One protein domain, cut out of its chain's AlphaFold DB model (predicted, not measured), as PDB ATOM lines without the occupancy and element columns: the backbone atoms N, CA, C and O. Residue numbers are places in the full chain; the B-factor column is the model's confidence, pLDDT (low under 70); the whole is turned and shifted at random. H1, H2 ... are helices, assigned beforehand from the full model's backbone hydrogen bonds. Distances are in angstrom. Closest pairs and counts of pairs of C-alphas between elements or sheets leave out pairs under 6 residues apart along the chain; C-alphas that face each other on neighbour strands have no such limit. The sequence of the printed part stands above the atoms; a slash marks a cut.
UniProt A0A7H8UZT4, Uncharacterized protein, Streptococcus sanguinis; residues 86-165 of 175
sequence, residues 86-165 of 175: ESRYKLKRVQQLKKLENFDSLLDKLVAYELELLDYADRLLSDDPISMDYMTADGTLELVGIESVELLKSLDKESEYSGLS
ATOM      1  N   GLU A  86      68.095 177.642  90.834       86.50
ATOM      2  CA  GLU A  86      68.739 178.873  90.364       86.50
ATOM      3  C   GLU A  86      69.416 179.659  91.493       86.50
ATOM      4  O   GLU A  86      70.575 180.064  91.367       86.50
ATOM      5  N   SER A  87      68.734 179.839  92.629       82.19
ATOM      6  CA  SER A  87      69.283 180.550  93.789       82.19
ATOM      7  C   SER A  87      70.499 179.821  94.367       82.19
ATOM      8  O   SER A  87      71.536 180.440  94.644       82.19
ATOM      9  N   ARG A  88      70.415 178.488  94.484       85.25
ATOM     10  CA  ARG A  88      71.527 177.637  94.939       85.25
ATOM     11  C   ARG A  88      72.695 177.652  93.951       85.25
ATOM     12  O   ARG A  88      73.850 177.746  94.379       85.25
ATOM     13  N   TYR A  89      72.407 177.594  92.655       90.69
ATOM     14  CA  TYR A  89      73.397 177.645  91.585       90.69
ATOM     15  C   TYR A  89      74.135 178.980  91.590       90.69
ATOM     16  O   TYR A  89      75.362 178.996  91.683       90.69
ATOM     17  N   LYS A  90      73.405 180.101  91.615       89.31
ATOM     18  CA  LYS A  90      73.974 181.452  91.659       89.31
ATOM     19  C   LYS A  90      74.924 181.624  92.839       89.31
ATOM     20  O   LYS A  90      76.051 182.081  92.654       89.31
ATOM     21  N   LEU A  91      74.506 181.226  94.044       87.31
ATOM     22  CA  LEU A  91      75.339 181.346  95.243       87.31
ATOM     23  C   LEU A  91      76.657 180.571  95.097       87.31
ATOM     24  O   LEU A  91      77.732 181.125  95.343       87.31
ATOM     25  N   LYS A  92      76.583 179.301  94.682       89.75
ATOM     26  CA  LYS A  92      77.764 178.443  94.539       89.75
ATOM     27  C   LYS A  92      78.662 178.875  93.382       89.75
ATOM     28  O   LYS A  92      79.881 178.910  93.555       89.75
ATOM     29  N   ARG A  93      78.097 179.259  92.234       92.56
ATOM     30  CA  ARG A  93      78.886 179.667  91.066       92.56
ATOM     31  C   ARG A  93      79.620 180.977  91.317       92.56
ATOM     32  O   ARG A  93      80.803 181.069  91.012       92.56
ATOM     33  N   VAL A  94      78.992 181.949  91.986       90.00
ATOM     34  CA  VAL A  94      79.674 183.189  92.405       90.00
ATOM     35  C   VAL A  94      80.859 182.887  93.327       90.00
ATOM     36  O   VAL A  94      81.915 183.502  93.195       90.00
ATOM     37  N   GLN A  95      80.720 181.934  94.252       88.81
ATOM     38  CA  GLN A  95      81.828 181.522  95.118       88.81
ATOM     39  C   GLN A  95      82.961 180.826  94.351       88.81
ATOM     40  O   GLN A  95      84.120 181.025  94.711       88.81
ATOM     41  N   GLN A  96      82.651 180.027  93.327       90.50
ATOM     42  CA  GLN A  96      83.660 179.422  92.449       90.50
ATOM     43  C   GLN A  96      84.399 180.488  91.634       90.50
ATOM     44  O   GLN A  96      85.623 180.545  91.683       90.50
ATOM     45  N   LEU A  97      83.669 181.383  90.963       91.12
ATOM     46  CA  LEU A  97      84.252 182.430  90.120       91.12
ATOM     47  C   LEU A  97      85.160 183.373  90.916       91.12
ATOM     48  O   LEU A  97      86.250 183.686  90.464       91.12
ATOM     49  N   LYS A  98      84.784 183.736  92.149       90.31
ATOM     50  CA  LYS A  98      85.650 184.530  93.043       90.31
ATOM     51  C   LYS A  98      86.989 183.861  93.381       90.31
ATOM     52  O   LYS A  98      87.901 184.554  93.820       90.31
ATOM     53  N   LYS A  99      87.079 182.532  93.282       90.12
ATOM     54  CA  LYS A  99      88.299 181.764  93.578       90.12
ATOM     55  C   LYS A  99      89.138 181.500  92.331       90.12
ATOM     56  O   LYS A  99      90.354 181.430  92.448       90.12
ATOM     57  N   LEU A 100      88.479 181.277  91.196       87.12
ATOM     58  CA  LEU A 100      89.107 180.791  89.968       87.12
ATOM     59  C   LEU A 100      89.459 181.914  88.995       87.12
ATOM     60  O   LEU A 100      90.433 181.791  88.261       87.12
ATOM     61  N   GLU A 101      88.693 183.004  89.001       89.75
ATOM     62  CA  GLU A 101      88.781 184.052  87.990       89.75
ATOM     63  C   GLU A 101      89.198 185.395  88.583       89.75
ATOM     64  O   GLU A 101      88.914 185.723  89.739       89.75
ATOM     65  N   ASN A 102      89.845 186.202  87.748       94.06
ATOM     66  CA  ASN A 102      90.090 187.614  88.014       94.06
ATOM     67  C   ASN A 102      89.053 188.485  87.283       94.06
ATOM     68  O   ASN A 102      88.217 187.992  86.528       94.06
ATOM     69  N   PHE A 103      89.087 189.793  87.538       92.25
ATOM     70  CA  PHE A 103      88.102 190.721  86.985       92.25
ATOM     71  C   PHE A 103      88.140 190.798  85.450       92.25
ATOM     72  O   PHE A 103      87.081 190.801  84.833       92.25
ATOM     73  N   ASP A 104      89.330 190.795  84.847       94.19
ATOM     74  CA  ASP A 104      89.487 190.896  83.391       94.19
ATOM     75  C   ASP A 104      88.934 189.649  82.683       94.19
ATOM     76  O   ASP A 104      88.138 189.765  81.758       94.19
ATOM     77  N   SER A 105      89.231 188.452  83.199       91.06
ATOM     78  CA  SER A 105      88.663 187.195  82.690       91.06
ATOM     79  C   SER A 105      87.134 187.164  82.793       91.06
ATOM     80  O   SER A 105      86.444 186.676  81.899       91.06
ATOM     81  N   LEU A 106      86.569 187.717  83.873       93.56
ATOM     82  CA  LEU A 106      85.116 187.834  84.008       93.56
ATOM     83  C   LEU A 106      84.513 188.807  82.991       93.56
ATOM     84  O   LEU A 106      83.414 188.538  82.509       93.56
ATOM     85  N   LEU A 107      85.202 189.904  82.665       95.62
ATOM     86  CA  LEU A 107      84.773 190.829  81.616       95.62
ATOM     87  C   LEU A 107      84.795 190.157  80.243       95.62
ATOM     88  O   LEU A 107      83.799 190.234  79.530       95.62
ATOM     89  N   ASP A 108      85.870 189.446  79.907       94.00
ATOM     90  CA  ASP A 108      85.981 188.736  78.629       94.00
ATOM     91  C   ASP A 108      84.859 187.701  78.472       94.00
ATOM     92  O   ASP A 108      84.188 187.645  77.439       94.00
ATOM     93  N   LYS A 109      84.582 186.926  79.530       91.44
ATOM     94  CA  LYS A 109      83.461 185.974  79.544       91.44
ATOM     95  C   LYS A 109      82.109 186.669  79.433       91.44
ATOM     96  O   LYS A 109      81.248 186.178  78.713       91.44
ATOM     97  N   LEU A 110      81.908 187.786  80.135       94.38
ATOM     98  CA  LEU A 110      80.663 188.553  80.064       94.38
ATOM     99  C   LEU A 110      80.391 189.020  78.634       94.38
ATOM    100  O   LEU A 110      79.299 188.783  78.129       94.38
ATOM    101  N   VAL A 111      81.388 189.610  77.972       96.31
ATOM    102  CA  VAL A 111      81.263 190.077  76.583       96.31
ATOM    103  C   VAL A 111      80.971 188.910  75.640       96.31
ATOM    104  O   VAL A 111      80.121 189.029  74.763       96.31
ATOM    105  N   ALA A 112      81.620 187.761  75.831       93.81
ATOM    106  CA  ALA A 112      81.345 186.581  75.019       93.81
ATOM    107  C   ALA A 112      79.912 186.047  75.224       93.81
ATOM    108  O   ALA A 112      79.244 185.713  74.248       93.81
ATOM    109  N   TYR A 113      79.400 186.035  76.462       92.12
ATOM    110  CA  TYR A 113      77.996 185.692  76.724       92.12
ATOM    111  C   TYR A 113      77.021 186.703  76.113       92.12
ATOM    112  O   TYR A 113      75.970 186.308  75.617       92.12
ATOM    113  N   GLU A 114      77.346 187.998  76.140       95.50
ATOM    114  CA  GLU A 114      76.529 189.034  75.501       95.50
ATOM    115  C   GLU A 114      76.439 188.822  73.987       95.50
ATOM    116  O   GLU A 114      75.346 188.903  73.431       95.50
ATOM    117  N   LEU A 115      77.554 188.494  73.326       93.75
ATOM    118  CA  LEU A 115      77.571 188.193  71.893       93.75
ATOM    119  C   LEU A 115      76.708 186.973  71.548       93.75
ATOM    120  O   LEU A 115      75.938 187.040  70.596       93.75
ATOM    121  N   GLU A 116      76.782 185.905  72.341       89.81
ATOM    122  CA  GLU A 116      75.960 184.704  72.143       89.81
ATOM    123  C   GLU A 116      74.457 185.016  72.288       89.81
ATOM    124  O   GLU A 116      73.638 184.605  71.469       89.81
ATOM    125  N   LEU A 117      74.073 185.808  73.297       91.12
ATOM    126  CA  LEU A 117      72.680 186.239  73.482       91.12
ATOM    127  C   LEU A 117      72.182 187.136  72.341       91.12
ATOM    128  O   LEU A 117      71.007 187.065  71.976       91.12
ATOM    129  N   LEU A 118      73.053 187.981  71.789       92.25
ATOM    130  CA  LEU A 118      72.734 188.810  70.630       92.25
ATOM    131  C   LEU A 118      72.572 187.969  69.360       92.25
ATOM    132  O   LEU A 118      71.618 188.212  68.625       92.25
ATOM    133  N   ASP A 119      73.423 186.963  69.134       87.81
ATOM    134  CA  ASP A 119      73.272 186.009  68.021       87.81
ATOM    135  C   ASP A 119      71.935 185.262  68.125       87.81
ATOM    136  O   ASP A 119      71.182 185.172  67.155       87.81
ATOM    137  N   TYR A 120      71.566 184.822  69.333       87.69
ATOM    138  CA  TYR A 120      70.257 184.220  69.578       87.69
ATOM    139  C   TYR A 120      69.096 185.159  69.252       87.69
ATOM    140  O   TYR A 120      68.123 184.741  68.621       87.69
ATOM    141  N   ALA A 121      69.178 186.420  69.680       89.56
ATOM    142  CA  ALA A 121      68.145 187.407  69.398       89.56
ATOM    143  C   ALA A 121      68.031 187.706  67.895       89.56
ATOM    144  O   ALA A 121      66.916 187.764  67.381       89.56
ATOM    145  N   ASP A 122      69.155 187.845  67.189       89.81
ATOM    146  CA  ASP A 122      69.194 188.100  65.745       89.81
ATOM    147  C   ASP A 122      68.540 186.957  64.960       89.81
ATOM    148  O   ASP A 122      67.622 187.184  64.175       89.81
ATOM    149  N   ARG A 123      68.894 185.701  65.269       86.75
ATOM    150  CA  ARG A 123      68.274 184.519  64.645       86.75
ATOM    151  C   ARG A 123      66.764 184.448  64.859       86.75
ATOM    152  O   ARG A 123      66.046 184.031  63.953       86.75
ATOM    153  N   LEU A 124      66.286 184.820  66.049       86.00
ATOM    154  CA  LEU A 124      64.858 184.801  66.389       86.00
ATOM    155  C   LEU A 124      64.071 185.942  65.737       86.00
ATOM    156  O   LEU A 124      62.876 185.783  65.490       86.00
ATOM    157  N   LEU A 125      64.714 187.087  65.506       88.94
ATOM    158  CA  LEU A 125      64.095 188.286  64.936       88.94
ATOM    159  C   LEU A 125      64.304 188.421  63.419       88.94
ATOM    160  O   LEU A 125      63.683 189.293  62.815       88.94
ATOM    161  N   SER A 126      65.154 187.584  62.817       89.25
ATOM    162  CA  SER A 126      65.414 187.532  61.376       89.25
ATOM    163  C   SER A 126      64.144 187.248  60.567       89.25
ATOM    164  O   SER A 126      63.309 186.432  60.964       89.25
ATOM    165  N   ASP A 127      64.040 187.875  59.390       87.69
ATOM    166  CA  ASP A 127      62.980 187.608  58.408       87.69
ATOM    167  C   ASP A 127      63.007 186.143  57.923       87.69
ATOM    168  O   ASP A 127      61.958 185.562  57.636       87.69
ATOM    169  N   ASP A 128      64.200 185.536  57.909       85.44
ATOM    170  CA  ASP A 128      64.438 184.115  57.654       85.44
ATOM    171  C   ASP A 128      65.051 183.474  58.917       85.44
ATOM    172  O   ASP A 128      66.281 183.394  59.044       85.44
ATOM    173  N   PRO A 129      64.231 183.060  59.902       78.31
ATOM    174  CA  PRO A 129      64.735 182.547  61.169       78.31
ATOM    175  C   PRO A 129      65.415 181.189  60.979       78.31
ATOM    176  O   PRO A 129      64.821 180.225  60.485       78.31
ATOM    177  N   ILE A 130      66.670 181.093  61.419       74.06
ATOM    178  CA  ILE A 130      67.409 179.829  61.461       74.06
ATOM    179  C   ILE A 130      67.073 179.140  62.782       74.06
ATOM    180  O   ILE A 130      67.281 179.701  63.858       74.06
ATOM    181  N   SER A 131      66.562 177.907  62.709       73.19
ATOM    182  CA  SER A 131      66.308 177.099  63.905       73.19
ATOM    183  C   SER A 131      67.590 176.939  64.715       73.19
ATOM    184  O   SER A 131      68.627 176.564  64.170       73.19
ATOM    185  N   MET A 132      67.498 177.141  66.029       75.81
ATOM    186  CA  MET A 132      68.535 176.669  66.944       75.81
ATOM    187  C   MET A 132      68.643 175.149  66.824       75.81
ATOM    188  O   MET A 132      67.642 174.434  66.924       75.81
ATOM    189  N   ASP A 133      69.852 174.666  66.572       78.44
ATOM    190  CA  ASP A 133      70.178 173.251  66.479       78.44
ATOM    191  C   ASP A 133      71.080 172.821  67.645       78.44
ATOM    192  O   ASP A 133      71.483 173.616  68.499       78.44
ATOM    193  N   TYR A 134      71.394 171.528  67.699       76.75
ATOM    194  CA  TYR A 134      72.243 170.988  68.759       76.75
ATOM    195  C   TYR A 134      73.680 171.532  68.708       76.75
ATOM    196  O   TYR A 134      74.330 171.565  69.747       76.75
ATOM    197  N   MET A 135      74.173 171.945  67.532       76.69
ATOM    198  CA  MET A 135      75.508 172.535  67.378       76.69
ATOM    199  C   MET A 135      75.577 173.899  68.061       76.69
ATOM    200  O   MET A 135      76.555 174.208  68.735       76.69
ATOM    201  N   THR A 136      74.505 174.683  67.945       79.44
ATOM    202  CA  THR A 136      74.368 175.970  68.631       79.44
ATOM    203  C   THR A 136      74.358 175.774  70.155       79.44
ATOM    204  O   THR A 136      75.064 176.468  70.882       79.44
ATOM    205  N   ALA A 137      73.650 174.751  70.649       81.88
ATOM    206  CA  ALA A 137      73.662 174.410  72.073       81.88
ATOM    207  C   ALA A 137      75.051 173.959  72.575       81.88
ATOM    208  O   ALA A 137      75.445 174.321  73.682       81.88
ATOM    209  N   ASP A 138      75.793 173.187  71.776       81.06
ATOM    210  CA  ASP A 138      77.147 172.726  72.112       81.06
ATOM    211  C   ASP A 138      78.116 173.913  72.246       81.06
ATOM    212  O   ASP A 138      78.825 174.014  73.245       81.06
ATOM    213  N   GLY A 139      78.055 174.875  71.314       82.19
ATOM    214  CA  GLY A 139      78.849 176.109  71.366       82.19
ATOM    215  C   GLY A 139      78.581 176.944  72.622       82.19
ATOM    216  O   GLY A 139      79.513 177.390  73.295       82.19
ATOM    217  N   THR A 140      77.313 177.075  73.024       85.38
ATOM    218  CA  THR A 140      76.971 177.712  74.303       85.38
ATOM    219  C   THR A 140      77.546 176.949  75.501       85.38
ATOM    220  O   THR A 140      78.023 177.572  76.451       85.38
ATOM    221  N   LEU A 141      77.520 175.613  75.499       88.00
ATOM    222  CA  LEU A 141      78.062 174.819  76.609       88.00
ATOM    223  C   LEU A 141      79.587 174.923  76.711       88.00
ATOM    224  O   LEU A 141      80.109 174.987  77.827       88.00
ATOM    225  N   GLU A 142      80.291 174.993  75.580       86.19
ATOM    226  CA  GLU A 142      81.728 175.278  75.550       86.19
ATOM    227  C   GLU A 142      82.035 176.642  76.178       86.19
ATOM    228  O   GLU A 142      82.919 176.743  77.032       86.19
ATOM    229  N   LEU A 143      81.253 177.669  75.832       87.62
ATOM    230  CA  LEU A 143      81.412 179.020  76.369       87.62
ATOM    231  C   LEU A 143      81.119 179.093  77.878       87.62
ATOM    232  O   LEU A 143      81.855 179.725  78.639       87.62
ATOM    233  N   VAL A 144      80.050 178.425  78.323       87.00
ATOM    234  CA  VAL A 144      79.626 178.360  79.732       87.00
ATOM    235  C   VAL A 144      80.625 177.580  80.597       87.00
ATOM    236  O   VAL A 144      80.805 177.879  81.788       87.00
ATOM    237  N   GLY A 145      81.307 176.608  79.997       87.12
ATOM    238  CA  GLY A 145      82.361 175.812  80.606       87.12
ATOM    239  C   GLY A 145      81.845 174.647  81.456       87.12
ATOM    240  O   GLY A 145      80.831 174.735  82.154       87.12
ATOM    241  N   ILE A 146      82.613 173.554  81.446       86.06
ATOM    242  CA  ILE A 146      82.263 172.264  82.070       86.06
ATOM    243  C   ILE A 146      81.925 172.411  83.561       86.06
ATOM    244  O   ILE A 146      80.928 171.863  84.022       86.06
ATOM    245  N   GLU A 147      82.686 173.217  84.305       89.00
ATOM    246  CA  GLU A 147      82.462 173.431  85.744       89.00
ATOM    247  C   GLU A 147      81.063 173.977  86.069       89.00
ATOM    248  O   GLU A 147      80.465 173.627  87.088       89.00
ATOM    249  N   SER A 148      80.551 174.868  85.215       89.88
ATOM    250  CA  SER A 148      79.218 175.453  85.351       89.88
ATOM    251  C   SER A 148      78.151 174.371  85.161       89.88
ATOM    252  O   SER A 148      77.226 174.251  85.965       89.88
ATOM    253  N   VAL A 149      78.315 173.543  84.126       89.81
ATOM    254  CA  VAL A 149      77.387 172.460  83.773       89.81
ATOM    255  C   VAL A 149      77.368 171.380  84.856       89.81
ATOM    256  O   VAL A 149      76.298 170.966  85.297       89.81
ATOM    257  N   GLU A 150      78.534 170.955  85.340       90.06
ATOM    258  CA  GLU A 150      78.656 169.976  86.426       90.06
ATOM    259  C   GLU A 150      78.042 170.481  87.733       90.06
ATOM    260  O   GLU A 150      77.328 169.742  88.418       90.06
ATOM    261  N   LEU A 151      78.266 171.756  88.071       91.56
ATOM    262  CA  LEU A 151      77.653 172.365  89.246       91.56
ATOM    263  C   LEU A 151      76.126 172.335  89.144       91.56
ATOM    264  O   LEU A 151      75.473 171.935  90.110       91.56
ATOM    265  N   LEU A 152      75.560 172.729  88.000       90.88
ATOM    266  CA  LEU A 152      74.114 172.717  87.792       90.88
ATOM    267  C   LEU A 152      73.554 171.292  87.903       90.88
ATOM    268  O   LEU A 152      72.640 171.068  88.693       90.88
ATOM    269  N   LYS A 153      74.182 170.316  87.232       88.81
ATOM    270  CA  LYS A 153      73.830 168.887  87.330       88.81
ATOM    271  C   LYS A 153      73.836 168.374  88.770       88.81
ATOM    272  O   LYS A 153      72.956 167.620  89.166       88.81
ATOM    273  N   SER A 154      74.809 168.793  89.581       89.12
ATOM    274  CA  SER A 154      74.899 168.380  90.989       89.12
ATOM    275  C   SER A 154      73.774 168.946  91.870       89.12
ATOM    276  O   SER A 154      73.462 168.390  92.928       89.12
ATOM    277  N   LEU A 155      73.193 170.080  91.469       87.69
ATOM    278  CA  LEU A 155      72.132 170.772  92.197       87.69
ATOM    279  C   LEU A 155      70.736 170.347  91.739       87.69
ATOM    280  O   LEU A 155      69.818 170.336  92.567       87.69
ATOM    281  N   ASP A 156      70.604 169.988  90.464       87.94
ATOM    282  CA  ASP A 156      69.358 169.615  89.806       87.94
ATOM    283  C   ASP A 156      68.971 168.150  90.039       87.94
ATOM    284  O   ASP A 156      69.056 167.286  89.170       87.94
ATOM    285  N   LYS A 157      68.540 167.862  91.270       83.50
ATOM    286  CA  LYS A 157      68.092 166.519  91.670       83.50
ATOM    287  C   LYS A 157      66.743 166.125  91.069       83.50
ATOM    288  O   LYS A 157      66.454 164.936  90.983       83.50
ATOM    289  N   GLU A 158      65.930 167.108  90.699       82.50
ATOM    290  CA  GLU A 158      64.570 166.910  90.187       82.50
ATOM    291  C   GLU A 158      64.517 166.940  88.652       82.50
ATOM    292  O   GLU A 158      63.462 166.705  88.071       82.50
ATOM    293  N   SER A 159      65.671 167.121  87.992       83.00
ATOM    294  CA  SER A 159      65.804 167.184  86.531       83.00
ATOM    295  C   SER A 159      64.959 168.295  85.895       83.00
ATOM    296  O   SER A 159      64.401 168.110  84.810       83.00
ATOM    297  N   GLU A 160      64.895 169.460  86.547       85.81
ATOM    298  CA  GLU A 160      64.300 170.683  85.993       85.81
ATOM    299  C   GLU A 160      64.996 171.089  84.677       85.81
ATOM    300  O   GLU A 160      64.349 171.577  83.752       85.81
ATOM    301  N   TYR A 161      66.293 170.789  84.538       85.62
ATOM    302  CA  TYR A 161      67.106 171.007  83.338       85.62
ATOM    303  C   TYR A 161      67.386 169.689  82.596       85.62
ATOM    304  O   TYR A 161      68.533 169.334  82.311       85.62
ATOM    305  N   SER A 162      66.329 168.956  82.244       82.25
ATOM    306  CA  SER A 162      66.421 167.626  81.614       82.25
ATOM    307  C   SER A 162      67.222 167.575  80.301       82.25
ATOM    308  O   SER A 162      67.865 166.571  80.006       82.25
ATOM    309  N   GLY A 163      67.262 168.666  79.529       82.94
ATOM    310  CA  GLY A 163      68.088 168.754  78.315       82.94
ATOM    311  C   GLY A 163      69.596 168.698  78.588       82.94
ATOM    312  O   GLY A 163      70.366 168.299  77.719       82.94
ATOM    313  N   LEU A 164      70.018 169.051  79.805       79.81
ATOM    314  CA  LEU A 164      71.413 169.002  80.239       79.81
ATOM    315  C   LEU A 164      71.741 167.712  80.995       79.81
ATOM    316  O   LEU A 164      72.916 167.371  81.109       79.81
ATOM    317  N   SER A 165      70.746 166.977  81.502       65.44
ATOM    318  CA  SER A 165      70.949 165.748  82.282       65.44
ATOM    319  C   SER A 165      71.266 164.513  81.428       65.44
ATOM    320  O   SER A 165      71.744 163.506  81.956       65.44
TER     321      SER A 165
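AT A GLANCE: This is residues 86 to 165 of the 175 residues of an uncharacterized protein of Streptococcus sanguinis (UniProt A0A7H8UZT4). Long helix H2 and shorter H3 form a helical hairpin; away from its turn, H1 and H4 make a second pair, and short H5 follows H4. Residues 99 to 104, the corner from H1 into H2, stick out. The printed part has 80 residues, 63 of them in five named helices, H1 to H5 in chain order, with no named strand; its class is all helix, and it is loose, with a radius of gyration of the C-alphas of 14.6 A and spans of 43 by 35 by 20 A.

HOW THE PARTS SIT: H2, residues 103 to 125, touches H3, residues 134 to 144, with residues 109 to 116 alone, at a shallow tilt of 22 degrees, opposite ways; the closest C-alphas, Glu 116 and Thr 140, are 7.4 A apart. H4, residues 146 to 155, touches residues 88 to 93 alone of H1, residues 86 to 100; the closest C-alphas, Tyr 89 and Leu 152, are 6.3 A apart. H5, residues 162 to 165, only just touches H4, with 3 pairs of C-alphas within 8 A; the closest, Lys 153 and Ser 165, are 6.6 A apart. Every O i to N i+4 pair is within hydrogen-bond range in H2, H3 and H4, and 10 of 11 in H1.

IN THESE COORDINATES: H2 spans 32.7 A from C-alpha 103 (88.102, 190.721, 86.985); H1 spans 20.5 A. H5 ends at C-alpha 165 (70.949, 165.748, 82.282).

THE WHOLE: The printed part has no cut and no long link. Residue 165 has pLDDT under 70.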